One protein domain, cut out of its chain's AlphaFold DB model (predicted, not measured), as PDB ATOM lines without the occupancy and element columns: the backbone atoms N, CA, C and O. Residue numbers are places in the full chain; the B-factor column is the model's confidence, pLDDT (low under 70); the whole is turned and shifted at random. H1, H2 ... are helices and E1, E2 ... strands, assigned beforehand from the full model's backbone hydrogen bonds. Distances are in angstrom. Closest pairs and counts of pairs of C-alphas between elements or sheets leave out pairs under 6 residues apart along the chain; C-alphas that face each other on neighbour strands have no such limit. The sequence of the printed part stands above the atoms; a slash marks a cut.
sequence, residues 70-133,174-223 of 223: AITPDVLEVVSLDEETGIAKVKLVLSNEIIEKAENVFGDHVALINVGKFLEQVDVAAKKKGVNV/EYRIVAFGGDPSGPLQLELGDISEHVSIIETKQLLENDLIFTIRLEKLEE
ATOM      1  N   ALA A  70      32.847  46.957 -44.099       92.62
ATOM      2  CA  ALA A  70      33.278  45.738 -43.447       92.62
ATOM      3  C   ALA A  70      34.414  45.078 -44.241       92.62
ATOM      4  O   ALA A  70      34.380  45.004 -45.470       92.62
ATOM      5  N   ILE A  71      35.407  44.551 -43.524       90.25
ATOM      6  CA  ILE A  71      36.381  43.607 -44.076       90.25
ATOM      7  C   ILE A  71      35.910  42.216 -43.666       90.25
ATOM      8  O   ILE A  71      36.110  41.778 -42.533       90.25
ATOM      9  N   THR A  72      35.213  41.560 -44.582       88.88
ATOM     10  CA  THR A  72      34.598  40.242 -44.412       88.88
ATOM     11  C   THR A  72      35.379  39.175 -45.187       88.88
ATOM     12  O   THR A  72      36.223  39.511 -46.020       88.88
ATOM     13  N   PRO A  73      35.149  37.875 -44.929       87.88
ATOM     14  CA  PRO A  73      35.902  36.806 -45.591       87.88
ATOM     15  C   PRO A  73      35.854  36.827 -47.127       87.88
ATOM     16  O   PRO A  73      36.786  36.354 -47.762       87.88
ATOM     17  N   ASP A  74      34.805  37.381 -47.735       86.81
ATOM     18  CA  ASP A  74      34.644  37.496 -49.192       86.81
ATOM     19  C   ASP A  74      35.599  38.498 -49.857       86.81
ATOM     20  O   ASP A  74      35.814  38.407 -51.064       86.81
ATOM     21  N   VAL A  75      36.205  39.406 -49.085       88.31
ATOM     22  CA  VAL A  75      37.240  40.343 -49.562       88.31
ATOM     23  C   VAL A  75      38.638  39.966 -49.060       88.31
ATOM     24  O   VAL A  75      39.548  40.794 -49.057       88.31
ATOM     25  N   LEU A  76      38.824  38.723 -48.604       91.56
ATOM     26  CA  LEU A  76      40.090  38.216 -48.083       91.56
ATOM     27  C   LEU A  76      40.570  36.991 -48.871       91.56
ATOM     28  O   LEU A  76      39.826  36.043 -49.100       91.56
ATOM     29  N   GLU A  77      41.854  36.977 -49.218       92.50
ATOM     30  CA  GLU A  77      42.530  35.830 -49.830       92.50
ATOM     31  C   GLU A  77      43.536  35.225 -48.847       92.50
ATOM     32  O   GLU A  77      44.361  35.936 -48.271       92.50
ATOM     33  N   VAL A  78      43.502  33.906 -48.643       93.12
ATOM     34  CA  VAL A  78      44.472  33.219 -47.777       93.12
ATOM     35  C   VAL A  78      45.825  33.132 -48.484       93.12
ATOM     36  O   VAL A  78      45.966  32.449 -49.492       93.12
ATOM     37  N   VAL A  79      46.839  33.784 -47.915       94.19
ATOM     38  CA  VAL A  79      48.226  33.767 -48.407       94.19
ATOM     39  C   VAL A  79      48.991  32.570 -47.849       94.19
ATOM     40  O   VAL A  79      49.793  31.946 -48.540       94.19
ATOM     41  N   SER A  80      48.771  32.255 -46.573       94.12
ATOM     42  CA  SER A  80      49.381  31.102 -45.913       94.12
ATOM     43  C   SER A  80      48.545  30.666 -44.721       94.12
ATOM     44  O   SER A  80      48.010  31.522 -44.017       94.12
ATOM     45  N   LEU A  81      48.524  29.367 -44.441       93.56
ATOM     46  CA  LEU A  81      47.895  28.781 -43.264       93.56
ATOM     47  C   LEU A  81      48.913  27.903 -42.538       93.56
ATOM     48  O   LEU A  81      49.528  27.030 -43.146       93.56
ATOM     49  N   ASP A  82      49.076  28.145 -41.246       92.94
ATOM     50  CA  ASP A  82      49.716  27.211 -40.332       92.94
ATOM     51  C   ASP A  82      48.628  26.316 -39.725       92.94
ATOM     52  O   ASP A  82      47.828  26.759 -38.900       92.94
ATOM     53  N   GLU A  83      48.573  25.062 -40.175       88.00
ATOM     54  CA  GLU A  83      47.570  24.087 -39.733       88.00
ATOM     55  C   GLU A  83      47.760  23.649 -38.272       88.00
ATOM     56  O   GLU A  83      46.783  23.260 -37.628       88.00
ATOM     57  N   GLU A  84      48.980  23.728 -37.726       87.94
ATOM     58  CA  GLU A  84      49.255  23.346 -36.336       87.94
ATOM     59  C   GLU A  84      48.729  24.403 -35.364       87.94
ATOM     60  O   GLU A  84      48.125  24.075 -34.339       87.94
ATOM     61  N   THR A  85      48.941  25.681 -35.686       89.00
ATOM     62  CA  THR A  85      48.541  26.799 -34.818       89.00
ATOM     63  C   THR A  85      47.175  27.393 -35.165       89.00
ATOM     64  O   THR A  85      46.622  28.156 -34.366       89.00
ATOM     65  N   GLY A  86      46.629  27.064 -36.342       89.56
ATOM     66  CA  GLY A  86      45.406  27.653 -36.887       89.56
ATOM     67  C   GLY A  86      45.569  29.122 -37.296       89.56
ATOM     68  O   GLY A  86      44.579  29.844 -37.407       89.56
ATOM     69  N   ILE A  87      46.803  29.605 -37.463       92.50
ATOM     70  CA  ILE A  87      47.084  30.997 -37.825       92.50
ATOM     71  C   ILE A  87      47.134  31.124 -39.348       92.50
ATOM     72  O   ILE A  87      47.949  30.484 -40.011       92.50
ATOM     73  N   ALA A  88      46.300  32.000 -39.904       93.00
ATOM     74  CA  ALA A  88      46.303  32.341 -41.318       93.00
ATOM     75  C   ALA A  88      46.825  33.765 -41.543       93.00
ATOM     76  O   ALA A  88      46.484  34.699 -40.814       93.00
ATOM     77  N   LYS A  89      47.622  33.940 -42.599       94.00
ATOM     78  CA  LYS A  89      47.873  35.253 -43.196       94.00
ATOM     79  C   LYS A  89      46.889  35.441 -44.332       94.00
ATOM     80  O   LYS A  89      46.821  34.596 -45.223       94.00
ATOM     81  N   VAL A  90      46.162  36.545 -44.302       93.25
ATOM     82  CA  VAL A  90      45.162  36.886 -45.312       93.25
ATOM     83  C   VAL A  90      45.480  38.234 -45.927       93.25
ATOM     84  O   VAL A  90      45.924  39.143 -45.230       93.25
ATOM     85  N   LYS A  91      45.274  38.353 -47.232       92.44
ATOM     86  CA  LYS A  91      45.445  39.579 -48.004       92.44
ATOM     87  C   LYS A  91      44.078  40.202 -48.259       92.44
ATOM     88  O   LYS A  91      43.151  39.477 -48.610       92.44
ATOM     89  N   LEU A  92      43.958  41.518 -48.098       91.44
ATOM     90  CA  LEU A  92      42.771  42.247 -48.544       91.44
ATOM     91  C   LEU A  92      42.745  42.302 -50.071       91.44
ATOM     92  O   LEU A  92      43.706  42.762 -50.685       91.44
ATOM     93  N   VAL A  93      41.645  41.852 -50.666       90.19
ATOM     94  CA  VAL A  93      41.425  41.885 -52.113       90.19
ATOM     95  C   VAL A  93      40.088  42.564 -52.376       90.19
ATOM     96  O   VAL A  93      39.028  41.942 -52.331       90.19
ATOM     97  N   LEU A  94      40.141  43.872 -52.619       88.00
ATOM     98  CA  LEU A  94      38.962  44.666 -52.949       88.00
ATOM     99  C   LEU A  94      38.589  44.478 -54.422       88.00
ATOM    100  O   LEU A  94      39.454  44.348 -55.290       88.00
ATOM    101  N   SER A  95      37.290  44.484 -54.721       86.00
ATOM    102  CA  SER A  95      36.827  44.467 -56.108       86.00
ATOM    103  C   SER A  95      37.148  45.794 -56.803       86.00
ATOM    104  O   SER A  95      37.199  46.845 -56.163       86.00
ATOM    105  N   ASN A  96      37.293  45.769 -58.132       86.94
ATOM    106  CA  ASN A  96      37.501  46.994 -58.915       86.94
ATOM    107  C   ASN A  96      36.384  48.022 -58.685       86.94
ATOM    108  O   ASN A  96      36.656  49.212 -58.628       86.94
ATOM    109  N   GLU A  97      35.142  47.564 -58.496       85.88
ATOM    110  CA  GLU A  97      34.011  48.443 -58.187       85.88
ATOM    111  C   GLU A  97      34.206  49.178 -56.852       85.88
ATOM    112  O   GLU A  97      33.975  50.383 -56.778       85.88
ATOM    113  N   ILE A  98      34.677  48.483 -55.808       84.25
ATOM    114  CA  ILE A  98      34.994  49.113 -54.518       84.25
ATOM    115  C   ILE A  98      36.134  50.113 -54.687       84.25
ATOM    116  O   ILE A  98      36.034  51.221 -54.170       84.25
ATOM    117  N   ILE A  99      37.188  49.743 -55.420       87.56
ATOM    118  CA  ILE A  99      38.358  50.603 -55.635       87.56
ATOM    119  C   ILE A  99      37.953  51.893 -56.354       87.56
ATOM    120  O   ILE A  99      38.182  52.977 -55.823       87.56
ATOM    121  N   GLU A 100      37.266  51.793 -57.496       87.12
ATOM    122  CA  GLU A 100      36.808  52.955 -58.271       87.12
ATOM    123  C   GLU A 100      35.894  53.875 -57.449       87.12
ATOM    124  O   GLU A 100      35.960  55.101 -57.552       87.12
ATOM    125  N   LYS A 101      35.019  53.307 -56.611       83.81
ATOM    126  CA  LYS A 101      34.150  54.102 -55.736       83.81
ATOM    127  C   LYS A 101      34.937  54.745 -54.598       83.81
ATOM    128  O   LYS A 101      34.735  55.927 -54.331       83.81
ATOM    129  N   ALA A 102      35.840  54.011 -53.959       82.75
ATOM    130  CA  ALA A 102      36.646  54.511 -52.856       82.75
ATOM    131  C   ALA A 102      37.573  55.655 -53.292       82.75
ATOM    132  O   ALA A 102      37.649  56.644 -52.575       82.75
ATOM    133  N   GLU A 103      38.178  55.602 -54.485       83.12
ATOM    134  CA  GLU A 103      39.002  56.701 -55.026       83.12
ATOM    135  C   GLU A 103      38.250  58.037 -55.128       83.12
ATOM    136  O   GLU A 103      38.851  59.103 -55.011       83.12
ATOM    137  N   ASN A 104      36.931  57.987 -55.334       80.25
ATOM    138  CA  ASN A 104      36.095  59.176 -55.494       80.25
ATOM    139  C   ASN A 104      35.430  59.644 -54.191       80.25
ATOM    140  O   ASN A 104      34.919  60.763 -54.136       80.25
ATOM    141  N   VAL A 105      35.369  58.785 -53.169       80.38
ATOM    142  CA  VAL A 105      34.562  59.017 -51.957       80.38
ATOM    143  C   VAL A 105      35.424  59.099 -50.700       80.38
ATOM    144  O   VAL A 105      35.085  59.838 -49.774       80.38
ATOM    145  N   PHE A 106      36.526  58.356 -50.636       84.12
ATOM    146  CA  PHE A 106      37.433  58.398 -49.496       84.12
ATOM    147  C   PHE A 106      38.376  59.596 -49.617       84.12
ATOM    148  O   PHE A 106      38.762  60.008 -50.708       84.12
ATOM    149  N   GLY A 107      38.734  60.172 -48.469       88.56
ATOM    150  CA  GLY A 107      39.789  61.182 -48.404       88.56
ATOM    151  C   GLY A 107      41.175  60.550 -48.538       88.56
ATOM    152  O   GLY A 107      41.313  59.378 -48.872       88.56
ATOM    153  N   ASP A 108      42.215  61.304 -48.189       92.88
ATOM    154  CA  ASP A 108      43.605  60.827 -48.272       92.88
ATOM    155  C   ASP A 108      43.923  59.680 -47.297       92.88
ATOM    156  O   ASP A 108      44.896  58.949 -47.482       92.88
ATOM    157  N   HIS A 109      43.107  59.522 -46.250       93.69
ATOM    158  CA  HIS A 109      43.313  58.541 -45.192       93.69
ATOM    159  C   HIS A 109      42.030  57.783 -44.858       93.69
ATOM    160  O   HIS A 109      40.927  58.334 -44.919       93.69
ATOM    161  N   VAL A 110      42.204  56.548 -44.394       92.56
ATOM    162  CA  VAL A 110      41.142  55.694 -43.856       92.56
ATOM    163  C   VAL A 110      41.489  55.214 -42.454       92.56
ATOM    164  O   VAL A 110      42.654  55.024 -42.104       92.56
ATOM    165  N   ALA A 111      40.449  54.994 -41.653       93.19
ATOM    166  CA  ALA A 111      40.556  54.360 -40.350       93.19
ATOM    167  C   ALA A 111      40.273  52.857 -40.477       93.19
ATOM    168  O   ALA A 111      39.161  52.454 -40.809       93.19
ATOM    169  N   LEU A 112      41.272  52.030 -40.180       92.06
ATOM    170  CA  LEU A 112      41.120  50.592 -39.992       92.06
ATOM    171  C   LEU A 112      40.772  50.315 -38.534       92.06
ATOM    172  O   LEU A 112      41.549  50.639 -37.637       92.06
ATOM    173  N   ILE A 113      39.611  49.711 -38.307       92.69
ATOM    174  CA  ILE A 113      39.036  49.535 -36.974       92.69
ATOM    175  C   ILE A 113      38.989  48.045 -36.632       92.69
ATOM    176  O   ILE A 113      38.367  47.256 -37.343       92.69
ATOM    177  N   ASN A 114      39.591  47.654 -35.508       88.06
ATOM    178  CA  ASN A 114      39.310  46.361 -34.895       88.06
ATOM    179  C   ASN A 114      37.921  46.418 -34.244       88.06
ATOM    180  O   ASN A 114      37.739  47.006 -33.175       88.06
ATOM    181  N   VAL A 115      36.944  45.812 -34.919       86.00
ATOM    182  CA  VAL A 115      35.523  45.965 -34.596       86.00
ATOM    183  C   VAL A 115      35.166  45.512 -33.177       86.00
ATOM    184  O   VAL A 115      34.356  46.170 -32.535       86.00
ATOM    185  N   GLY A 116      35.787  44.453 -32.645       86.12
ATOM    186  CA  GLY A 116      35.387  43.869 -31.359       86.12
ATOM    187  C   GLY A 116      35.473  44.870 -30.206       86.12
ATOM    188  O   GLY A 116      34.459  45.253 -29.625       86.12
ATOM    189  N   LYS A 117      36.681  45.367 -29.927       85.50
ATOM    190  CA  LYS A 117      36.898  46.335 -28.840       85.50
ATOM    191  C   LYS A 117      36.288  47.707 -29.126       85.50
ATOM    192  O   LYS A 117      35.856  48.394 -28.203       85.50
ATOM    193  N   PHE A 118      36.220  48.100 -30.398       92.19
ATOM    194  CA  PHE A 118      35.540  49.332 -30.790       92.19
ATOM    195  C   PHE A 118      34.055  49.303 -30.399       92.19
ATOM    196  O   PHE A 118      33.554  50.264 -29.815       92.19
ATOM    197  N   LEU A 119      33.359  48.187 -30.646       93.69
ATOM    198  CA  LEU A 119      31.951  48.036 -30.277       93.69
ATOM    199  C   LEU A 119      31.726  48.047 -28.765       93.69
ATOM    200  O   LEU A 119      30.744  48.631 -28.313       93.69
ATOM    201  N   GLU A 120      32.637  47.472 -27.976       92.81
ATOM    202  CA  GLU A 120      32.569  47.548 -26.510       92.81
ATOM    203  C   GLU A 120      32.586  49.006 -26.024       92.81
ATOM    204  O   GLU A 120      31.780  49.403 -25.179       92.81
ATOM    205  N   GLN A 121      33.464  49.840 -26.591       94.19
ATOM    206  CA  GLN A 121      33.530  51.265 -26.252       94.19
ATOM    207  C   GLN A 121      32.282  52.029 -26.715       94.19
ATOM    208  O   GLN A 121      31.788  52.892 -25.983       94.19
ATOM    209  N   VAL A 122      31.744  51.697 -27.895       95.56
ATOM    210  CA  VAL A 122      30.487  52.270 -28.398       95.56
ATOM    211  C   VAL A 122      29.321  51.938 -27.469       95.56
ATOM    212  O   VAL A 122      28.583  52.848 -27.099       95.56
ATOM    213  N   ASP A 123      29.178  50.683 -27.041       95.12
ATOM    214  CA  ASP A 123      28.122  50.254 -26.116       95.12
ATOM    215  C   ASP A 123      28.225  50.977 -24.761       95.12
ATOM    216  O   ASP A 123      27.237  51.514 -24.250       95.12
ATOM    217  N   VAL A 124      29.436  51.096 -24.207       95.56
ATOM    218  CA  VAL A 124      29.675  51.859 -22.971       95.56
ATOM    219  C   VAL A 124      29.291  53.335 -23.138       95.56
ATOM    220  O   VAL A 124      28.660  53.913 -22.246       95.56
ATOM    221  N   ALA A 125      29.660  53.966 -24.253       96.38
ATOM    222  CA  ALA A 125      29.335  55.365 -24.519       96.38
ATOM    223  C   ALA A 125      27.829  55.581 -24.759       96.38
ATOM    224  O   ALA A 125      27.256  56.543 -24.244       96.38
ATOM    225  N   ALA A 126      27.181  54.666 -25.479       96.00
ATOM    226  CA  ALA A 126      25.745  54.666 -25.737       96.00
ATOM    227  C   ALA A 126      24.938  54.562 -24.434       96.00
ATOM    228  O   ALA A 126      24.083  55.409 -24.160       96.00
ATOM    229  N   LYS A 127      25.296  53.614 -23.557       94.94
ATOM    230  CA  LYS A 127      24.664  53.446 -22.238       94.94
ATOM    231  C   LYS A 127      24.746  54.707 -21.381       94.94
ATOM    232  O   LYS A 127      23.760  55.082 -20.751       94.94
ATOM    233  N   LYS A 128      25.883  55.415 -21.392       95.25
ATOM    234  CA  LYS A 128      26.038  56.701 -20.678       95.25
ATOM    235  C   LYS A 128      25.102  57.795 -21.200       95.25
ATOM    236  O   LYS A 128      24.744  58.693 -20.443       95.25
ATOM    237  N   LYS A 129      24.722  57.736 -22.478       94.69
ATOM    238  CA  LYS A 129      23.760  58.650 -23.109       94.69
ATOM    239  C   LYS A 129      22.311  58.160 -23.011       94.69
ATOM    240  O   LYS A 129      21.422  58.865 -23.471       94.69
ATOM    241  N   GLY A 130      22.069  56.997 -22.400       94.44
ATOM    242  CA  GLY A 130      20.732  56.422 -22.253       94.44
ATOM    243  C   GLY A 130      20.137  55.890 -23.557       94.44
ATOM    244  O   GLY A 130      18.920  55.774 -23.648       94.44
ATOM    245  N   VAL A 131      20.973  55.582 -24.553       95.62
ATOM    246  CA  VAL A 131      20.538  55.029 -25.844       95.62
ATOM    247  C   VAL A 131      20.968  53.574 -25.971       95.62
ATOM    248  O   VAL A 131      22.018  53.176 -25.464       95.62
ATOM    249  N   ASN A 132      20.155  52.785 -26.665       94.75
ATOM    250  CA  ASN A 132      20.490  51.402 -26.992       94.75
ATOM    251  C   ASN A 132      21.132  51.352 -28.372       94.75
ATOM    252  O   ASN A 132      20.732  52.110 -29.253       94.75
ATOM    253  N   VAL A 133      22.081  50.442 -28.574       96.56
ATOM    254  CA  VAL A 133      22.700  50.222 -29.882       96.56
ATOM    255  C   VAL A 133      22.509  48.787 -30.348       96.56
ATOM    256  O   VAL A 133      22.557  47.857 -29.548       96.56
ATOM    257  N   GLU A 174      28.555  47.395 -46.105       93.88
ATOM    258  CA  GLU A 174      28.339  48.111 -44.850       93.88
ATOM    259  C   GLU A 174      28.276  47.200 -43.615       93.88
ATOM    260  O   GLU A 174      27.510  46.239 -43.547       93.88
ATOM    261  N   TYR A 175      29.013  47.602 -42.585       95.31
ATOM    262  CA  TYR A 175      28.740  47.303 -41.190       95.31
ATOM    263  C   TYR A 175      28.046  48.513 -40.565       95.31
ATOM    264  O   TYR A 175      28.580  49.626 -40.604       95.31
ATOM    265  N   ARG A 176      26.865  48.311 -39.983       96.75
ATOM    266  CA  ARG A 176      26.074  49.378 -39.363       96.75
ATOM    267  C   ARG A 176      26.100  49.280 -37.852       96.75
ATOM    268  O   ARG A 176      26.008  48.194 -37.290       96.75
ATOM    269  N   ILE A 177      26.127  50.439 -37.210       97.25
ATOM    270  CA  ILE A 177      25.765  50.634 -35.809       97.25
ATOM    271  C   ILE A 177      24.561  51.565 -35.797       97.25
ATOM    272  O   ILE A 177      24.636  52.676 -36.321       97.25
ATOM    273  N   VAL A 178      23.469  51.119 -35.194       97.50
ATOM    274  CA  VAL A 178      22.203  51.845 -35.110       97.50
ATOM    275  C   VAL A 178      21.914  52.145 -33.655       97.50
ATOM    276  O   VAL A 178      21.946  51.242 -32.824       97.50
ATOM    277  N   ALA A 179      21.654  53.412 -33.349       96.94
ATOM    278  CA  ALA A 179      21.300  53.874 -32.020       96.94
ATOM    279  C   ALA A 179      19.812  54.235 -31.955       96.94
ATOM    280  O   ALA A 179      19.317  55.033 -32.754       96.94
ATOM    281  N   PHE A 180      19.129  53.664 -30.966       94.81
ATOM    282  CA  PHE A 180      17.699  53.815 -30.729       94.81
ATOM    283  C   PHE A 180      17.436  54.724 -29.529       94.81
ATOM    284  O   PHE A 180      18.095  54.609 -28.491       94.81
ATOM    285  N   GLY A 181      16.428  55.592 -29.658       84.69
ATOM    286  CA  GLY A 181      15.982  56.477 -28.576       84.69
ATOM    287  C   GLY A 181      16.863  57.711 -28.346       84.69
ATOM    288  O   GLY A 181      16.818  58.293 -27.264       84.69
ATOM    289  N   GLY A 182      17.677  58.101 -29.332       80.56
ATOM    290  CA  GLY A 182      18.428  59.359 -29.306       80.56
ATOM    291  C   GLY A 182      17.544  60.592 -29.533       80.56
ATOM    292  O   GLY A 182      16.411  60.483 -29.993       80.56
ATOM    293  N   ASP A 183      18.080  61.779 -29.235       87.25
ATOM    294  CA  ASP A 183      17.425  63.056 -29.548       87.25
ATOM    295  C   ASP A 183      17.307  63.230 -31.076       87.25
ATOM    296  O   ASP A 183      18.335  63.274 -31.762       87.25
ATOM    297  N   PRO A 184      16.083  63.338 -31.629       84.38
ATOM    298  CA  PRO A 184      15.884  63.421 -33.067       84.38
ATOM    299  C   PRO A 184      16.177  64.812 -33.657       84.38
ATOM    300  O   PRO A 184      16.030  65.004 -34.861       84.38
ATOM    301  N   SER A 185      16.558  65.803 -32.845       85.75
ATOM    302  CA  SER A 185      16.830  67.170 -33.312       85.75
ATOM    303  C   SER A 185      18.212  67.357 -33.951       85.75
ATOM    304  O   SER A 185      18.487  68.414 -34.524       85.75
ATOM    305  N   GLY A 186      19.089  66.352 -33.882       89.75
ATOM    306  CA  GLY A 186      20.438  66.461 -34.420       89.75
ATOM    307  C   GLY A 186      21.243  65.164 -34.366       89.75
ATOM    308  O   GLY A 186      20.708  64.099 -34.059       89.75
ATOM    309  N   PRO A 187      22.545  65.230 -34.688       95.19
ATOM    310  CA  PRO A 187      23.414  64.066 -34.654       95.19
ATOM    311  C   PRO A 187      23.659  63.586 -33.221       95.19
ATOM    312  O   PRO A 187      24.009  64.369 -32.335       95.19
ATOM    313  N   LEU A 188      23.598  62.273 -33.015       96.06
ATOM    314  CA  LEU A 188      24.034  61.645 -31.773       96.06
ATOM    315  C   LEU A 188      25.567  61.646 -31.700       96.06
ATOM    316  O   LEU A 188      26.246  61.102 -32.580       96.06
ATOM    317  N   GLN A 189      26.111  62.234 -30.636       95.06
ATOM    318  CA  GLN A 189      27.546  62.264 -30.352       95.06
ATOM    319  C   GLN A 189      27.877  61.334 -29.181       95.06
ATOM    320  O   GLN A 189      27.341  61.490 -28.079       95.06
ATOM    321  N   LEU A 190      28.770  60.375 -29.430       94.81
ATOM    322  CA  LEU A 190      29.267  59.420 -28.442       94.81
ATOM    323  C   LEU A 190      30.744  59.705 -28.155       94.81
ATOM    324  O   LEU A 190      31.550  59.805 -29.076       94.81
ATOM    325  N   GLU A 191      31.094  59.821 -26.876       95.19
ATOM    326  CA  GLU A 191      32.475  60.005 -26.427       95.19
ATOM    327  C   GLU A 191      33.093  58.641 -26.105       95.19
ATOM    328  O   GLU A 191      32.827  58.063 -25.049       95.19
ATOM    329  N   LEU A 192      33.902  58.118 -27.031       94.06
ATOM    330  CA  LEU A 192      34.498  56.778 -26.923       94.06
ATOM    331  C   LEU A 192      35.765  56.734 -26.049       94.06
ATOM    332  O   LEU A 192      36.191  55.658 -25.640       94.06
ATOM    333  N   GLY A 193      36.344  57.893 -25.722       92.00
ATOM    334  CA  GLY A 193      37.653  57.980 -25.073       92.00
ATOM    335  C   GLY A 193      38.797  57.726 -26.058       92.00
ATOM    336  O   GLY A 193      38.685  58.057 -27.238       92.00
ATOM    337  N   ASP A 194      39.906  57.177 -25.564       92.69
ATOM    338  CA  ASP A 194      41.039  56.786 -26.405       92.69
ATOM    339  C   ASP A 194      40.728  55.476 -27.146       92.69
ATOM    340  O   ASP A 194      40.367  54.468 -26.533       92.69
ATOM    341  N   ILE A 195      40.858  55.513 -28.471       92.50
ATOM    342  CA  ILE A 195      40.614  54.386 -29.382       92.50
ATOM    343  C   ILE A 195      41.878  54.007 -30.169       92.50
ATOM    344  O   ILE A 195      41.824  53.161 -31.062       92.50
ATOM    345  N   SER A 196      43.019  54.634 -29.856       91.69
ATOM    346  CA  SER A 196      44.274  54.505 -30.607       91.69
ATOM    347  C   SER A 196      44.827  53.077 -30.627       91.69
ATOM    348  O   SER A 196      45.475  52.681 -31.590       91.69
ATOM    349  N   GLU A 197      44.511  52.258 -29.620       88.88
ATOM    350  CA  GLU A 197      44.905  50.846 -29.584       88.88
ATOM    351  C   GLU A 197      44.149  49.959 -30.592       88.88
ATOM    352  O   GLU A 197      44.556  48.820 -30.841       88.88
ATOM    353  N   HIS A 198      43.006  50.410 -31.121       88.38
ATOM    354  CA  HIS A 198      42.102  49.591 -31.948       88.38
ATOM    355  C   HIS A 198      41.759  50.250 -33.282       88.38
ATOM    356  O   HIS A 198      41.063  49.646 -34.098       88.38
ATOM    357  N   VAL A 199      42.265  51.461 -33.513       92.19
ATOM    358  CA  VAL A 199      42.116  52.200 -34.760       92.19
ATOM    359  C   VAL A 199      43.491  52.546 -35.302       92.19
ATOM    360  O   VAL A 199      44.273  53.236 -34.657       92.19
ATOM    361  N   SER A 200      43.776  52.081 -36.511       91.56
ATOM    362  CA  SER A 200      44.958  52.482 -37.271       91.56
ATOM    363  C   SER A 200      44.540  53.418 -38.392       91.56
ATOM    364  O   SER A 200      43.599  53.122 -39.122       91.56
ATOM    365  N   ILE A 201      45.239  54.540 -38.542       93.69
ATOM    366  CA  ILE A 201      45.053  55.433 -39.684       93.69
ATOM    367  C   ILE A 201      46.110  55.088 -40.725       93.69
ATOM    368  O   ILE A 201      47.299  55.076 -40.406       93.69
ATOM    369  N   ILE A 202      45.675  54.806 -41.947       92.44
ATOM    370  CA  ILE A 202      46.560  54.531 -43.082       92.44
ATOM    371  C   ILE A 202      46.202  55.435 -44.256       92.44
ATOM    372  O   ILE A 202      45.100  55.985 -44.314       92.44
ATOM    373  N   GLU A 203      47.126  55.566 -45.201       92.38
ATOM    374  CA  GLU A 203      46.833  56.210 -46.477       92.38
ATOM    375  C   GLU A 203      45.794  55.387 -47.244       92.38
ATOM    376  O   GLU A 203      45.904  54.162 -47.350       92.38
ATOM    377  N   THR A 204      44.804  56.055 -47.832       91.19
ATOM    378  CA  THR A 204      43.784  55.397 -48.662       91.19
ATOM    379  C   THR A 204      44.431  54.617 -49.797       91.19
ATOM    380  O   THR A 204      44.043  53.489 -50.077       91.19
ATOM    381  N   LYS A 205      45.492  55.158 -50.398       88.88
ATOM    382  CA  LYS A 205      46.249  54.477 -51.448       88.88
ATOM    383  C   LYS A 205      46.767  53.099 -51.008       88.88
ATOM    384  O   LYS A 205      46.635  52.138 -51.756       88.88
ATOM    385  N   GLN A 206      47.259  52.979 -49.772       88.06
ATOM    386  CA  GLN A 206      47.733  51.707 -49.220       88.06
ATOM    387  C   GLN A 206      46.601  50.671 -49.083       88.06
ATOM    388  O   GLN A 206      46.835  49.480 -49.278       88.06
ATOM    389  N   LEU A 207      45.375  51.113 -48.769       87.94
ATOM    390  CA  LEU A 207      44.186  50.250 -48.766       87.94
ATOM    391  C   LEU A 207      43.866  49.745 -50.184       87.94
ATOM    392  O   LEU A 207      43.568  48.567 -50.362       87.94
ATOM    393  N   LEU A 208      43.924  50.638 -51.176       86.00
ATOM    394  CA  LEU A 208      43.486  50.373 -52.551       86.00
ATOM    395  C   LEU A 208      44.486  49.560 -53.380       86.00
ATOM    396  O   LEU A 208      44.083  48.834 -54.285       86.00
ATOM    397  N   GLU A 209      45.777  49.624 -53.058       83.81
ATOM    398  CA  GLU A 209      46.825  48.848 -53.741       83.81
ATOM    399  C   GLU A 209      46.826  47.351 -53.355       83.81
ATOM    400  O   GLU A 209      47.624  46.575 -53.875       83.81
ATOM    401  N   ASN A 210      45.880  46.909 -52.510       67.38
ATOM    402  CA  ASN A 210      45.713  45.530 -52.029       67.38
ATOM    403  C   ASN A 210      46.915  44.976 -51.240       67.38
ATOM    404  O   ASN A 210      47.029  43.770 -51.065       67.38
ATOM    405  N   ASP A 211      47.809  45.805 -50.711       76.81
ATOM    406  CA  ASP A 211      49.026  45.323 -50.033       76.81
ATOM    407  C   ASP A 211      48.846  45.055 -48.529       76.81
ATOM    408  O   ASP A 211      49.800  44.746 -47.809       76.81
ATOM    409  N   LEU A 212      47.612  45.139 -48.028       88.12
ATOM    410  CA  LEU A 212      47.315  44.867 -46.629       88.12
ATOM    411  C   LEU A 212      47.246  43.366 -46.361       88.12
ATOM    412  O   LEU A 212      46.382  42.658 -46.880       88.12
ATOM    413  N   ILE A 213      48.144  42.902 -45.491       89.75
ATOM    414  CA  ILE A 213      48.159  41.536 -44.974       89.75
ATOM    415  C   ILE A 213      47.795  41.565 -43.494       89.75
ATOM    416  O   ILE A 213      48.464  42.211 -42.685       89.75
ATOM    417  N   PHE A 214      46.770  40.804 -43.132       89.00
ATOM    418  CA  PHE A 214      46.360  40.582 -41.755       89.00
ATOM    419  C   PHE A 214      46.794  39.196 -41.290       89.00
ATOM    420  O   PHE A 214      46.903  38.255 -42.076       89.00
ATOM    421  N   THR A 215      47.023  39.064 -39.987       89.75
ATOM    422  CA  THR A 215      47.169  37.759 -39.335       89.75
ATOM    423  C   THR A 215      45.898  37.489 -38.550       89.75
ATOM    424  O   THR A 215      45.552  38.272 -37.666       89.75
ATOM    425  N   ILE A 216      45.210  36.398 -38.872       88.31
ATOM    426  CA  ILE A 216      43.983  35.975 -38.200       88.31
ATOM    427  C   ILE A 216      44.179  34.582 -37.605       88.31
ATOM    428  O   ILE A 216      44.907  33.756 -38.155       88.31
ATOM    429  N   ARG A 217      43.531  34.314 -36.472       87.31
ATOM    430  CA  ARG A 217      43.427  32.961 -35.922       87.31
ATOM    431  C   ARG A 217      42.087  32.384 -36.354       87.31
ATOM    432  O   ARG A 217      41.053  32.986 -36.083       87.31
ATOM    433  N   LEU A 218      42.123  31.238 -37.020       84.38
ATOM    434  CA  LEU A 218      40.932  30.478 -37.363       84.38
ATOM    435  C   LEU A 218      40.530  29.633 -36.155       84.38
ATOM    436  O   LEU A 218      41.353  28.907 -35.591       84.38
ATOM    437  N   GLU A 219      39.269  29.726 -35.758       79.38
ATOM    438  CA  GLU A 219      38.685  28.813 -34.781       79.38
ATOM    439  C   GLU A 219      38.074  27.626 -35.530       79.38
ATOM    440  O   GLU A 219      37.448  27.794 -36.580       79.38
ATOM    441  N   LYS A 220      38.287  26.406 -35.024       67.06
ATOM    442  CA  LYS A 220      37.584  25.237 -35.558       67.06
ATOM    443  C   LYS A 220      36.113  25.374 -35.183       67.06
ATOM    444  O   LYS A 220      35.802  25.513 -34.005       67.06
ATOM    445  N   LEU A 221      35.231  25.315 -36.177       62.75
ATOM    446  CA  LEU A 221      33.810  25.101 -35.925       62.75
ATOM    447  C   LEU A 221      33.667  23.715 -35.286       62.75
ATOM    448  O   LEU A 221      34.093  22.721 -35.874       62.75
ATOM    449  N   GLU A 222      33.146  23.663 -34.063       52.78
ATOM    450  CA  GLU A 222      32.685  22.407 -33.474       52.78
ATOM    451  C   GLU A 222      31.434  21.968 -34.254       52.78
ATOM    452  O   GLU A 222      30.490  22.750 -34.391       52.78
ATOM    453  N   GLU A 223      31.481  20.765 -34.836       44.75
ATOM    454  CA  GLU A 223      30.365  20.130 -35.562       44.75
ATOM    455  C   GLU A 223      29.237  19.670 -34.628       44.75
ATOM    456  O   GLU A 223      29.543  19.128 -33.537       44.75
TER     457      GLU A 223
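What this domain is: This is residues 70 to 133 and 174 to 223 of the 223 residues of an uncharacterized protein of Sediminibacillus albus (UniProt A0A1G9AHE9). This is a loose, open arrangement with few contacts between its parts: a three-stranded sheet of E1, E2 and E6 makes one end, a two-stranded ribbon of E3 and E5 stands in the middle, and H2 with E4 reaches away to the other end. The small helices H1 and H3 lie at one end of the ribbon, while H2 leaves from its other end. The printed part has 114 residues with three named helices and six named strands, in the order E1 E2 H1 E3 H2 E4 E5 H3 E6. The three-stranded sheet has the order E1 - E2 - E6 and both sheets are antiparallel; the class is mixed, helices and strands. The radius of gyration of the C-alphas is 17.3 A and the spans are 49 by 41 by 26 A.

Where its parts are: Find C-alpha 76 at (40.090, 38.216, -48.083); from there E1 runs 16.5 A through residues 76 to 82. E2, residues 87 to 92, measures 16.1 A, and H1, residues 96 to 105, measures 14.2 A. Next come E3, residues 109 to 113, and H2, residues 115 to 128, which begins at C-alpha 115 (35.523, 45.965, -34.596) and runs 20.0 A. After the cut, E4 takes residues 174 to 180 over 18.6 A. E5 is residues 199 to 203, H3 residues 204 to 208, and E6 residues 213 to 217, ending at C-alpha 217 (43.427, 32.961, -35.922).

How they stand to each other: Look first at the hairpin of E1 and E2, at 158 degrees, where N 79 and O 89 are 2.8 A apart, within hydrogen-bond range. On E2, the inner strand, E6 is the other neighbour at 145 degrees, with N 214 and O 90 at 2.8 A. This sheet is only just strongly twisted, its C-alphas lying up to 4.3 A off the best plane. E3 and E5 are antiparallel at 152 degrees, with N 112 and O 200 at 2.8 A. H1 and H3 are close but not clearly touching, the closest C-alphas being those of Ile 99 and Leu 208, 6.0 A apart. The closest C-alphas of H2 and E4 are those of Ala 126 and Ala 179, 7.7 A apart. E4 pairs with no named strand, but its residues 179 to 180 pair antiparallel with residues 132 to 133. Every O i to N i+4 pair is within hydrogen-bond range in H2 and H3, and 5 of 6 are in H1.

The domain as a whole: The two C-alphas farthest apart, those of Glu 84 and Ser 185, are 54.6 A apart. Residues 134 to 173 are not printed, and C-alphas 133 and 174 are 16.1 A apart across this cut. Residues 181 to 198 form the long link from E4 to E5. Mean pLDDT of the printed part is 89.1; look for values under 70 at residue 210 and residues 220 to 223.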